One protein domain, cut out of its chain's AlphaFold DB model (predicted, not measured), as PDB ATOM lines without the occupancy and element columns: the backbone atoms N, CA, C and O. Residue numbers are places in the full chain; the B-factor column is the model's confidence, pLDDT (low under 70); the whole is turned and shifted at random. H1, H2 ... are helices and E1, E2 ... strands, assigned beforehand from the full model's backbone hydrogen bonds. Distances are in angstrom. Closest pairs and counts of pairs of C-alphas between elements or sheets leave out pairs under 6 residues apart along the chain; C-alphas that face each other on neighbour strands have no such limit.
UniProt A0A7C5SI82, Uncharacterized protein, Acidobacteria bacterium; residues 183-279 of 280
ATOM      1  N   GLU A 183     103.275 154.518 143.471       67.25
ATOM      2  CA  GLU A 183     103.938 154.451 144.771       67.25
ATOM      3  C   GLU A 183     103.220 153.439 145.672       67.25
ATOM      4  O   GLU A 183     102.023 153.173 145.499       67.25
ATOM      5  N   SER A 184     103.935 152.869 146.643       71.19
ATOM      6  CA  SER A 184     103.310 152.018 147.658       71.19
ATOM      7  C   SER A 184     102.433 152.861 148.587       71.19
ATOM      8  O   SER A 184     102.740 154.014 148.896       71.19
ATOM      9  N   ALA A 185     101.324 152.286 149.039       66.44
ATOM     10  CA  ALA A 185     100.448 152.912 150.017       66.44
ATOM     11  C   ALA A 185      99.831 151.859 150.939       66.44
ATOM     12  O   ALA A 185      99.545 150.742 150.512       66.44
ATOM     13  N   TYR A 186      99.592 152.226 152.190       73.06
ATOM     14  CA  TYR A 186      98.947 151.378 153.188       73.06
ATOM     15  C   TYR A 186      97.435 151.517 153.077       73.06
ATOM     16  O   TYR A 186      96.915 152.629 153.086       73.06
ATOM     17  N   VAL A 187      96.723 150.405 152.956       79.25
ATOM     18  CA  VAL A 187      95.264 150.340 152.914       79.25
ATOM     19  C   VAL A 187      94.736 150.458 154.330       79.25
ATOM     20  O   VAL A 187      95.002 149.605 155.167       79.25
ATOM     21  N   LEU A 188      93.950 151.500 154.569       79.88
ATOM     22  CA  LEU A 188      93.274 151.767 155.826       79.88
ATOM     23  C   LEU A 188      91.785 151.406 155.672       79.88
ATOM     24  O   LEU A 188      91.024 152.219 155.134       79.88
ATOM     25  N   PRO A 189      91.352 150.195 156.072       84.50
ATOM     26  CA  PRO A 189      89.946 149.811 156.018       84.50
ATOM     27  C   PRO A 189      89.152 150.574 157.076       84.50
ATOM     28  O   PRO A 189      89.440 150.456 158.258       84.50
ATOM     29  N   VAL A 190      88.125 151.323 156.689       81.31
ATOM     30  CA  VAL A 190      87.309 152.112 157.621       81.31
ATOM     31  C   VAL A 190      85.868 151.620 157.608       81.31
ATOM     32  O   VAL A 190      85.171 151.694 156.589       81.31
ATOM     33  N   ASP A 191      85.395 151.155 158.762       86.38
ATOM     34  CA  ASP A 191      83.993 150.829 159.004       86.38
ATOM     35  C   ASP A 191      83.609 150.994 160.484       86.38
ATOM     36  O   ASP A 191      84.396 151.427 161.321       86.38
ATOM     37  N   THR A 192      82.357 150.688 160.822       85.06
ATOM     38  CA  THR A 192      81.835 150.838 162.190       85.06
ATOM     39  C   THR A 192      82.384 149.818 163.189       85.06
ATOM     40  O   THR A 192      82.109 149.952 164.377       85.06
ATOM     41  N   SER A 193      83.058 148.758 162.735       85.06
ATOM     42  CA  SER A 193      83.633 147.739 163.620       85.06
ATOM     43  C   SER A 193      84.997 148.148 164.167       85.06
ATOM     44  O   SER A 193      85.350 147.728 165.266       85.06
ATOM     45  N   ASN A 194      85.730 148.991 163.433       80.94
ATOM     46  CA  ASN A 194      87.063 149.441 163.819       80.94
ATOM     47  C   ASN A 194      87.178 150.956 164.009       80.94
ATOM     48  O   ASN A 194      88.134 151.393 164.630       80.94
ATOM     49  N   THR A 195      86.230 151.756 163.515       85.56
ATOM     50  CA  THR A 195      86.340 153.214 163.539       85.56
ATOM     51  C   THR A 195      85.138 153.855 164.220       85.56
ATOM     52  O   THR A 195      83.987 153.561 163.896       85.56
ATOM     53  N   THR A 196      85.399 154.801 165.119       90.94
ATOM     54  CA  THR A 196      84.384 155.678 165.710       90.94
ATOM     55  C   THR A 196      84.821 157.129 165.581       90.94
ATOM     56  O   THR A 196      85.963 157.478 165.856       90.94
ATOM     57  N   VAL A 197      83.902 158.005 165.174       88.50
ATOM     58  CA  VAL A 197      84.164 159.443 165.058       88.50
ATOM     59  C   VAL A 197      83.128 160.202 165.878       88.50
ATOM     60  O   VAL A 197      81.931 160.142 165.597       88.50
ATOM     61  N   VAL A 198      83.584 160.933 166.891       94.69
ATOM     62  CA  VAL A 198      82.746 161.722 167.799       94.69
ATOM     63  C   VAL A 198      83.059 163.202 167.623       94.69
ATOM     64  O   VAL A 198      84.197 163.628 167.787       94.69
ATOM     65  N   LEU A 199      82.041 164.004 167.327       90.81
ATOM     66  CA  LEU A 199      82.121 165.460 167.307       90.81
ATOM     67  C   LEU A 199      81.638 166.036 168.635       90.81
ATOM     68  O   LEU A 199      80.496 165.805 169.036       90.81
ATOM     69  N   THR A 200      82.471 166.853 169.265       94.38
ATOM     70  CA  THR A 200      82.146 167.614 170.472       94.38
ATOM     71  C   THR A 200      82.001 169.089 170.119       94.38
ATOM     72  O   THR A 200      82.906 169.695 169.548       94.38
ATOM     73  N   THR A 201      80.855 169.688 170.442       95.88
ATOM     74  CA  THR A 201      80.630 171.128 170.248       95.88
ATOM     75  C   THR A 201      81.451 171.949 171.249       95.88
ATOM     76  O   THR A 201      81.811 171.436 172.309       95.88
ATOM     77  N   PRO A 202      81.674 173.258 171.010       90.88
ATOM     78  CA  PRO A 202      82.324 174.129 171.995       90.88
ATOM     79  C   PRO A 202      81.584 174.200 173.342       90.88
ATOM     80  O   PRO A 202      82.179 174.539 174.357       90.88
ATOM     81  N   GLY A 203      80.282 173.884 173.355       91.81
ATOM     82  CA  GLY A 203      79.465 173.775 174.567       91.81
ATOM     83  C   GLY A 203      79.517 172.403 175.250       91.81
ATOM     84  O   GLY A 203      78.775 172.187 176.204       91.81
ATOM     85  N   GLY A 204      80.337 171.466 174.760       93.00
ATOM     86  CA  GLY A 204      80.551 170.142 175.352       93.00
ATOM     87  C   GLY A 204      79.538 169.062 174.957       93.00
ATOM     88  O   GLY A 204      79.592 167.960 175.492       93.00
ATOM     89  N   SER A 205      78.609 169.335 174.034       95.44
ATOM     90  CA  SER A 205      77.667 168.313 173.546       95.44
ATOM     91  C   SER A 205      78.340 167.395 172.529       95.44
ATOM     92  O   SER A 205      78.994 167.891 171.612       95.44
ATOM     93  N   THR A 206      78.151 166.081 172.655       96.62
ATOM     94  CA  THR A 206      78.798 165.070 171.804       96.62
ATOM     95  C   THR A 206      77.823 164.426 170.818       96.62
ATOM     96  O   THR A 206      76.647 164.221 171.119       96.62
ATOM     97  N   TYR A 207      78.314 164.111 169.619       96.06
ATOM     98  CA  TYR A 207      77.552 163.484 168.539       96.06
ATOM     99  C   TYR A 207      78.436 162.509 167.763       96.06
ATOM    100  O   TYR A 207      79.513 162.887 167.317       96.06
ATOM    101  N   THR A 208      77.976 161.282 167.537       94.19
ATOM    102  CA  THR A 208      78.708 160.308 166.713       94.19
ATOM    103  C   THR A 208      78.395 160.520 165.232       94.19
ATOM    104  O   THR A 208      77.226 160.490 164.841       94.19
ATOM    105  N   LEU A 209      79.427 160.728 164.408       87.31
ATOM    106  CA  LEU A 209      79.314 160.748 162.948       87.31
ATOM    107  C   LEU A 209      79.011 159.321 162.465       87.31
ATOM    108  O   LEU A 209      79.810 158.418 162.721       87.31
ATOM    109  N   PRO A 210      77.895 159.081 161.761       85.75
ATOM    110  CA  PRO A 210      77.605 157.759 161.233       85.75
ATOM    111  C   PRO A 210      78.578 157.396 160.108       85.75
ATOM    112  O   PRO A 210      78.720 158.123 159.122       85.75
ATOM    113  N   ILE A 211      79.197 156.227 160.233       82.69
ATOM    114  CA  ILE A 211      80.014 155.608 159.190       82.69
ATOM    115  C   ILE A 211      79.107 154.673 158.389       82.69
ATOM    116  O   ILE A 211      78.589 153.679 158.893       82.69
ATOM    117  N   TYR A 212      78.853 155.033 157.133       79.50
ATOM    118  CA  TYR A 212      77.968 154.270 156.249       79.50
ATOM    119  C   TYR A 212      78.740 153.230 155.431       79.50
ATOM    120  O   TYR A 212      79.331 153.547 154.394       79.50
ATOM    121  N   GLY A 213      78.650 151.975 155.866       79.38
ATOM    122  CA  GLY A 213      79.270 150.828 155.204       79.38
ATOM    123  C   GLY A 213      80.775 150.756 155.443       79.38
ATOM    124  O   GLY A 213      81.278 151.283 156.429       79.38
ATOM    125  N   HIS A 214      81.465 150.096 154.518       79.12
ATOM    126  CA  HIS A 214      82.907 149.889 154.551       79.12
ATOM    127  C   HIS A 214      83.574 150.626 153.387       79.12
ATOM    128  O   HIS A 214      83.090 150.577 152.244       79.12
ATOM    129  N   TYR A 215      84.672 151.322 153.665       80.38
ATOM    130  CA  TYR A 215      85.475 151.974 152.641       80.38
ATOM    131  C   TYR A 215      86.959 151.928 152.969       80.38
ATOM    132  O   TYR A 215      87.372 152.147 154.099       80.38
ATOM    133  N   ASP A 216      87.753 151.717 151.929       80.62
ATOM    134  CA  ASP A 216      89.202 151.814 152.019       80.62
ATOM    135  C   ASP A 216      89.616 153.282 151.887       80.62
ATOM    136  O   ASP A 216      89.161 153.994 150.983       80.62
ATOM    137  N   ALA A 217      90.480 153.735 152.781       77.56
ATOM    138  CA  ALA A 217      91.370 154.862 152.555       77.56
ATOM    139  C   ALA A 217      92.782 154.323 152.298       77.56
ATOM    140  O   ALA A 217      93.043 153.133 152.484       77.56
ATOM    141  N   VAL A 218      93.696 155.176 151.844       76.50
ATOM    142  CA  VAL A 218      95.114 154.819 151.777       76.50
ATOM    143  C   VAL A 218      95.982 155.885 152.421       76.50
ATOM    144  O   VAL A 218      95.688 157.073 152.303       76.50
ATOM    145  N   VAL A 219      97.052 155.459 153.085       71.94
ATOM    146  CA  VAL A 219      98.117 156.328 153.592       71.94
ATOM    147  C   VAL A 219      99.346 156.123 152.713       71.94
ATOM    148  O   VAL A 219      99.812 154.997 152.560       71.94
ATOM    149  N   THR A 220      99.844 157.183 152.080       70.81
ATOM    150  CA  THR A 220     101.044 157.101 151.227       70.81
ATOM    151  C   THR A 220     102.315 156.949 152.070       70.81
ATOM    152  O   THR A 220     102.307 157.221 153.270       70.81
ATOM    153  N   GLU A 221     103.444 156.584 151.451       58.88
ATOM    154  CA  GLU A 221     104.765 156.607 152.115       58.88
ATOM    155  C   GLU A 221     105.148 158.004 152.647       58.88
ATOM    156  O   GLU A 221     105.951 158.128 153.569       58.88
ATOM    157  N   GLN A 222     104.544 159.065 152.100       58.47
ATOM    158  CA  GLN A 222     104.711 160.453 152.551       58.47
ATOM    159  C   GLN A 222     103.748 160.835 153.688       58.47
ATOM    160  O   GLN A 222     103.739 161.982 154.128       58.47
ATOM    161  N   VAL A 223     102.977 159.871 154.204       61.41
ATOM    162  CA  VAL A 223     101.996 160.043 155.289       61.41
ATOM    163  C   VAL A 223     100.804 160.923 154.877       61.41
ATOM    164  O   VAL A 223     100.136 161.536 155.710       61.41
ATOM    165  N   ASP A 224     100.475 160.954 153.583       60.91
ATOM    166  CA  ASP A 224      99.245 161.587 153.109       60.91
ATOM    167  C   ASP A 224      98.068 160.623 153.246       60.91
ATOM    168  O   ASP A 224      98.093 159.520 152.700       60.91
ATOM    169  N   LEU A 225      96.996 161.064 153.909       66.38
ATOM    170  CA  LEU A 225      95.733 160.332 153.931       66.38
ATOM    171  C   LEU A 225      94.919 160.639 152.668       66.38
ATOM    172  O   LEU A 225      94.468 161.765 152.446       66.38
ATOM    173  N   ILE A 226      94.653 159.607 151.878       69.56
ATOM    174  CA  ILE A 226      93.813 159.654 150.688       69.56
ATOM    175  C   ILE A 226      92.532 158.874 150.963       69.56
ATOM    176  O   ILE A 226      92.549 157.668 151.193       69.56
ATOM    177  N   THR A 227      91.392 159.549 150.891       72.88
ATOM    178  CA  THR A 227      90.082 158.909 151.024       72.88
ATOM    179  C   THR A 227      89.421 158.778 149.659       72.88
ATOM    180  O   THR A 227      89.377 159.726 148.868       72.88
ATOM    181  N   PHE A 228      88.898 157.591 149.347       70.94
ATOM    182  CA  PHE A 228      88.186 157.392 148.091       70.94
ATOM    183  C   PHE A 228      86.740 157.858 148.210       70.94
ATOM    184  O   PHE A 228      85.956 157.385 149.032       70.94
ATOM    185  N   ALA A 229      86.375 158.767 147.316       68.75
ATOM    186  CA  ALA A 229      85.014 159.203 147.068       68.75
ATOM    187  C   ALA A 229      84.109 158.006 146.687       68.75
ATOM    188  O   ALA A 229      84.058 157.606 145.527       68.75
ATOM    189  N   ARG A 230      83.382 157.430 147.657       68.12
ATOM    190  CA  ARG A 230      82.367 156.379 147.433       68.12
ATOM    191  C   ARG A 230      80.944 156.950 147.517       68.12
ATOM    192  O   ARG A 230      80.754 157.972 148.173       68.12
ATOM    193  N   PRO A 231      79.914 156.294 146.944       67.56
ATOM    194  CA  PRO A 231      78.528 156.783 147.002       67.56
ATOM    195  C   PRO A 231      78.032 157.096 148.424       67.56
ATOM    196  O   PRO A 231      77.293 158.055 148.639       67.56
ATOM    197  N   ASN A 232      78.505 156.338 149.416       69.94
ATOM    198  CA  ASN A 232      78.140 156.515 150.822       69.94
ATOM    199  C   ASN A 232      78.693 157.810 151.443       69.94
ATOM    200  O   ASN A 232      78.132 158.301 152.424       69.94
ATOM    201  N   VAL A 233      79.745 158.403 150.860       72.94
ATOM    202  CA  VAL A 233      80.330 159.677 151.317       72.94
ATOM    203  C   VAL A 233      79.300 160.802 151.236       72.94
ATOM    204  O   VAL A 233      79.258 161.657 152.117       72.94
ATOM    205  N   LYS A 234      78.391 160.765 150.254       77.88
ATOM    206  CA  LYS A 234      77.310 161.751 150.126       77.88
ATOM    207  C   LYS A 234      76.412 161.798 151.363       77.88
ATOM    208  O   LYS A 234      76.072 162.881 151.832       77.88
ATOM    209  N   ALA A 235      76.054 160.639 151.918       82.38
ATOM    210  CA  ALA A 235      75.222 160.563 153.117       82.38
ATOM    211  C   ALA A 235      75.955 161.115 154.353       82.38
ATOM    212  O   ALA A 235      75.356 161.850 155.139       82.38
ATOM    213  N   GLN A 236      77.256 160.830 154.487       80.25
ATOM    214  CA  GLN A 236      78.085 161.360 155.578       80.25
ATOM    215  C   GLN A 236      78.257 162.879 155.471       80.25
ATOM    216  O   GLN A 236      78.068 163.592 156.454       80.25
ATOM    217  N   LEU A 237      78.534 163.393 154.267       82.25
ATOM    218  CA  LEU A 237      78.637 164.831 154.007       82.25
ATOM    219  C   LEU A 237      77.316 165.556 154.277       82.25
ATOM    220  O   LEU A 237      77.326 166.644 154.845       82.25
ATOM    221  N   GLN A 238      76.179 164.958 153.907       89.62
ATOM    222  CA  GLN A 238      74.865 165.549 154.158       89.62
ATOM    223  C   GLN A 238      74.558 165.587 155.654       89.62
ATOM    224  O   GLN A 238      74.070 166.600 156.157       89.62
ATOM    225  N   TRP A 239      74.861 164.504 156.373       91.88
ATOM    226  CA  TRP A 239      74.733 164.470 157.825       91.88
ATOM    227  C   TRP A 239      75.611 165.544 158.476       91.88
ATOM    228  O   TRP A 239      75.122 166.303 159.311       91.88
ATOM    229  N   LEU A 240      76.873 165.658 158.047       89.62
ATOM    230  CA  LEU A 240      77.822 166.629 158.588       89.62
ATOM    231  C   LEU A 240      77.380 168.065 158.301       89.62
ATOM    232  O   LEU A 240      77.433 168.902 159.196       89.62
ATOM    233  N   LEU A 241      76.885 168.355 157.096       92.69
ATOM    234  CA  LEU A 241      76.334 169.668 156.765       92.69
ATOM    235  C   LEU A 241      75.157 170.023 157.684       92.69
ATOM    236  O   LEU A 241      75.162 171.093 158.286       92.69
ATOM    237  N   ASN A 242      74.192 169.113 157.849       95.31
ATOM    238  CA  ASN A 242      73.047 169.323 158.741       95.31
ATOM    239  C   ASN A 242      73.501 169.534 160.195       95.31
ATOM    240  O   ASN A 242      72.943 170.355 160.926       95.31
ATOM    241  N   TRP A 243      74.525 168.790 160.623       94.88
ATOM    242  CA  TRP A 243      75.122 168.941 161.943       94.88
ATOM    243  C   TRP A 243      75.759 170.324 162.114       94.88
ATOM    244  O   TRP A 243      75.503 170.979 163.124       94.88
ATOM    245  N   VAL A 244      76.526 170.796 161.126       94.06
ATOM    246  CA  VAL A 244      77.183 172.114 161.135       94.06
ATOM    247  C   VAL A 244      76.158 173.249 161.131       94.06
ATOM    248  O   VAL A 244      76.320 174.230 161.856       94.06
ATOM    249  N   GLU A 245      75.075 173.119 160.364       94.44
ATOM    250  CA  GLU A 245      73.985 174.102 160.339       94.44
ATOM    251  C   GLU A 245      73.270 174.214 161.693       94.44
ATOM    252  O   GLU A 245      72.847 175.304 162.078       94.44
ATOM    253  N   LYS A 246      73.178 173.110 162.444       95.56
ATOM    254  CA  LYS A 246      72.514 173.069 163.752       95.56
ATOM    255  C   LYS A 246      73.417 173.476 164.918       95.56
ATOM    256  O   LYS A 246      72.948 174.130 165.846       95.56
ATOM    257  N   ASN A 247      74.680 173.053 164.904       94.44
ATOM    258  CA  ASN A 247      75.576 173.129 166.064       94.44
ATOM    259  C   ASN A 247      76.713 174.149 165.899       94.44
ATOM    260  O   ASN A 247      77.450 174.412 166.848       94.44
ATOM    261  N   GLY A 248      76.841 174.749 164.714       92.38
ATOM    262  CA  GLY A 248      77.896 175.694 164.382       92.38
ATOM    263  C   GLY A 248      79.090 175.046 163.680       92.38
ATOM    264  O   GLY A 248      79.154 173.844 163.440       92.38
ATOM    265  N   ARG A 249      80.058 175.890 163.310       92.62
ATOM    266  CA  ARG A 249      81.175 175.519 162.425       92.62
ATOM    267  C   ARG A 249      82.378 174.909 163.135       92.62
ATOM    268  O   ARG A 249      83.290 174.465 162.456       92.62
ATOM    269  N   ARG A 250      82.437 174.935 164.465       91.12
ATOM    270  CA  ARG A 250      83.605 174.466 165.225       91.12
ATOM    271  C   ARG A 250      83.263 173.198 165.983       91.12
ATOM    272  O   ARG A 250      82.174 173.109 166.545       91.12
ATOM    273  N   ALA A 251      84.202 172.266 166.022       89.94
ATOM    274  CA  ALA A 251      84.096 171.057 166.820       89.94
ATOM    275  C   ALA A 251      85.484 170.576 167.243       89.94
ATOM    276  O   ALA A 251      86.472 170.845 166.563       89.94
ATOM    277  N   THR A 252      85.532 169.807 168.321       91.00
ATOM    278  CA  THR A 252      86.627 168.868 168.568       91.00
ATOM    279  C   THR A 252      86.184 167.517 168.026       91.00
ATOM    280  O   THR A 252      85.146 167.005 168.444       91.00
ATOM    281  N   ILE A 253      86.921 166.955 167.074       84.75
ATOM    282  CA  ILE A 253      86.694 165.598 166.583       84.75
ATOM    283  C   ILE A 253      87.593 164.658 167.378       84.75
ATOM    284  O   ILE A 253      88.810 164.812 167.349       84.75
ATOM    285  N   ASN A 254      86.995 163.673 168.038       87.69
ATOM    286  CA  ASN A 254      87.696 162.519 168.578       87.69
ATOM    287  C   ASN A 254      87.498 161.345 167.620       87.69
ATOM    288  O   ASN A 254      86.360 160.996 167.297       87.69
ATOM    289  N   ILE A 255      88.595 160.780 167.137       83.50
ATOM    290  CA  ILE A 255      88.620 159.646 166.219       83.50
ATOM    291  C   ILE A 255      89.243 158.483 166.971       83.50
ATOM    292  O   ILE A 255      90.329 158.621 167.527       83.50
ATOM    293  N   GLU A 256      88.562 157.351 166.958       86.31
ATOM    294  CA  GLU A 256      89.091 156.072 167.403       86.31
ATOM    295  C   GLU A 256      89.187 155.163 166.179       86.31
ATOM    296  O   GLU A 256      88.219 155.058 165.424       86.31
ATOM    297  N   TYR A 257      90.348 154.552 165.967       79.12
ATOM    298  CA  TYR A 257      90.608 153.553 164.935       79.12
ATOM    299  C   TYR A 257      91.352 152.385 165.582       79.12
ATOM    300  O   TYR A 257      92.512 152.537 165.962       79.12
ATOM    301  N   GLY A 258      90.682 151.248 165.758       80.00
ATOM    302  CA  GLY A 258      91.213 150.124 166.525       80.00
ATOM    303  C   GLY A 258      91.611 150.571 167.933       80.00
ATOM    304  O   GLY A 258      90.782 151.051 168.708       80.00
ATOM    305  N   SER A 259      92.894 150.436 168.250       67.12
ATOM    306  CA  SER A 259      93.512 150.889 169.501       67.12
ATOM    307  C   SER A 259      93.998 152.350 169.489       67.12
ATOM    308  O   SER A 259      94.360 152.891 170.536       67.12
ATOM    309  N   VAL A 260      93.974 153.024 168.335       66.50
ATOM    310  CA  VAL A 260      94.476 154.394 168.164       66.50
ATOM    311  C   VAL A 260      93.385 155.412 168.431       66.50
ATOM    312  O   VAL A 260      92.279 155.321 167.904       66.50
ATOM    313  N   GLN A 261      93.728 156.443 169.201       75.56
ATOM    314  CA  GLN A 261      92.850 157.573 169.471       75.56
ATOM    315  C   GLN A 261      93.532 158.883 169.083       75.56
ATOM    316  O   GLN A 261      94.694 159.117 169.414       75.56
ATOM    317  N   ALA A 262      92.795 159.760 168.411       74.75
ATOM    318  CA  ALA A 262      93.248 161.094 168.045       74.75
ATOM    319  C   ALA A 262      92.164 162.129 168.347       74.75
ATOM    320  O   ALA A 262      90.972 161.868 168.188       74.75
ATOM    321  N   SER A 263      92.583 163.327 168.750       77.69
ATOM    322  CA  SER A 263      91.690 164.462 168.977       77.69
ATOM    323  C   SER A 263      92.173 165.661 168.174       77.69
ATOM    324  O   SER A 263      93.346 166.027 168.249       77.69
ATOM    325  N   VAL A 264      91.282 166.256 167.383       79.38
ATOM    326  CA  VAL A 264      91.606 167.373 166.489       79.38
ATOM    327  C   VAL A 264      90.542 168.454 166.604       79.38
ATOM    328  O   VAL A 264      89.348 168.196 166.457       79.38
ATOM    329  N   GLU A 265      90.971 169.692 166.823       81.88
ATOM    330  CA  GLU A 265      90.090 170.849 166.700       81.88
ATOM    331  C   GLU A 265      89.920 171.227 165.230       81.88
ATOM    332  O   GLU A 265      90.894 171.432 164.504       81.88
ATOM    333  N   VAL A 266      88.672 171.342 164.786       81.06
ATOM    334  CA  VAL A 266      88.343 171.638 163.393       81.06
ATOM    335  C   VAL A 266      87.382 172.812 163.273       81.06
ATOM    336  O   VAL A 266      86.514 173.050 164.119       81.06
ATOM    337  N   ALA A 267      87.507 173.517 162.152       87.81
ATOM    338  CA  ALA A 267      86.526 174.473 161.678       87.81
ATOM    339  C   ALA A 267      86.019 174.026 160.302       87.81
ATOM    340  O   ALA A 267      86.784 173.942 159.343       87.81
ATOM    341  N   PHE A 268      84.728 173.735 160.210       83.94
ATOM    342  CA  PHE A 268      84.065 173.362 158.971       83.94
ATOM    343  C   PHE A 268      83.702 174.602 158.155       83.94
ATOM    344  O   PHE A 268      83.211 175.594 158.699       83.94
ATOM    345  N   GLU A 269      83.864 174.507 156.835       87.81
ATOM    346  CA  GLU A 269      83.368 175.500 155.884       87.81
ATOM    347  C   GLU A 269      82.088 174.970 155.208       87.81
ATOM    348  O   GLU A 269      82.177 174.102 154.333       87.81
ATOM    349  N   PRO A 270      80.885 175.442 155.601       82.81
ATOM    350  CA  PRO A 270      79.620 174.932 155.067       82.81
ATOM    351  C   PRO A 270      79.519 175.033 153.547       82.81
ATOM    352  O   PRO A 270      78.947 174.150 152.908       82.81
ATOM    353  N   ASP A 271      80.096 176.078 152.953       82.88
ATOM    354  CA  ASP A 271      80.050 176.268 151.505       82.88
ATOM    355  C   ASP A 271      80.907 175.228 150.774       82.88
ATOM    356  O   ASP A 271      80.492 174.711 149.736       82.88
ATOM    357  N   ALA A 272      82.036 174.817 151.361       75.62
ATOM    358  CA  ALA A 272      82.842 173.714 150.844       75.62
ATOM    359  C   ALA A 272      82.111 172.364 150.968       75.62
ATOM    360  O   ALA A 272      82.169 171.543 150.052       75.62
ATOM    361  N   LEU A 273      81.377 172.135 152.064       77.75
ATOM    362  CA  LEU A 273      80.561 170.925 152.233       77.75
ATOM    363  C   LEU A 273      79.436 170.852 151.192       77.75
ATOM    364  O   LEU A 273      79.272 169.820 150.539       77.75
ATOM    365  N   ARG A 274      78.705 171.955 150.976       85.81
ATOM    366  CA  ARG A 274      77.665 172.055 149.935       85.81
ATOM    367  C   ARG A 274      78.241 171.846 148.543       85.81
ATOM    368  O   ARG A 274      77.679 171.092 147.754       85.81
ATOM    369  N   TYR A 275      79.377 172.477 148.257       80.69
ATOM    370  CA  TYR A 275      80.075 172.309 146.991       80.69
ATOM    371  C   TYR A 275      80.409 170.839 146.722       80.69
ATOM    372  O   TYR A 275      80.072 170.312 145.662       80.69
ATOM    373  N   ASN A 276      80.996 170.151 147.704       73.88
ATOM    374  CA  ASN A 276      81.337 168.738 147.573       73.88
ATOM    375  C   ASN A 276      80.092 167.859 147.422       73.88
ATOM    376  O   ASN A 276      80.097 166.985 146.568       73.88
ATOM    377  N   LEU A 277      78.996 168.135 148.138       78.25
ATOM    378  CA  LEU A 277      77.733 167.398 147.984       78.25
ATOM    379  C   LEU A 277      77.174 167.416 146.557       78.25
ATOM    380  O   LEU A 277      76.584 166.427 146.136       78.25
ATOM    381  N   THR A 278      77.366 168.503 145.804       81.12
ATOM    382  CA  THR A 278      76.907 168.584 144.402       81.12
ATOM    383  C   THR A 278      77.751 167.771 143.419       81.12
ATOM    384  O   THR A 278      77.351 167.605 142.268       81.12
ATOM    385  N   ARG A 279      78.914 167.271 143.851       71.44
ATOM    386  CA  ARG A 279      79.845 166.484 143.028       71.44
ATOM    387  C   ARG A 279      79.660 164.968 143.169       71.44
ATOM    388  O   ARG A 279      80.294 164.229 142.420       71.44
TER     389      ARG A 279
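AT A GLANCE: This is residues 183 to 279 of the 280 residues of an uncharacterized protein of Acidobacteria bacterium (UniProt A0A7C5SI82). A twisted sheet of four strands, a smaller sheet of three strands and a pair of helices make three parts set in a rough triangle. Helices H1 and H2 run side by side in opposite directions, and H1 only grazes the larger sheet with its residues 240 to 247. The 97 printed residues hold E1, E2, E3, E4, E5, H1, E6, E7 and H2 along the chain; the sheets, E3 - E2 - E6 - E7 and E1 - E4 - E5, are antiparallel. The class is mixed, helices and strands. The whole is compact, with a radius of gyration of the C-alphas of 13.9 A and spans of 40 by 32 by 25 A.

IN THESE COORDINATES: E1, residues 183 to 190, begins at C-alpha 183 (103.938, 154.451, 144.771) and is 21.1 A long. E2 is residues 195 to 200, E3 206 to 208, E4 215 to 220 and E5 225 to 227. H1, residues 233 to 247, measures 20.5 A. E6, residues 250 to 257, measures 22.1 A, and E7, residues 260 to 267, 22.5 A. H2, residues 270 to 277, ends at C-alpha 277 (77.733, 167.398, 147.984).

HOW THE PARTS SIT: In the larger sheet, N 198 and O 254 of E2 and E6 are 2.8 A apart, within hydrogen-bond range. Hairpin E6 and E7 has N 253 and O 264 at 2.8 A; hairpin E2 and E3 has N 199 and O 207 at 2.8 A. H1 and H2 touch at a shallow tilt of 19 degrees, opposite ways; their closest C-alphas, Lys 234 and Leu 277, are 6.1 A apart. In both helices every O i to N i+4 pair is within hydrogen-bond range. H2 is on neither sheet. In the smaller sheet, E1 and E4 have N 188 and O 217 at 2.8 A, and hairpin E4 and E5 has N 218 and O 226 at 2.8 A. E1 and E2 meet only through their link.

THE WHOLE: The farthest C-alphas, Glu 183 and Gly 203, are 43.1 A apart. The printed part has no cut, and no link is long. Mean pLDDT of the printed part is 81.7; residues 183, 185, 221 to 226, 229 to 232 and 259 to 260 are under 70.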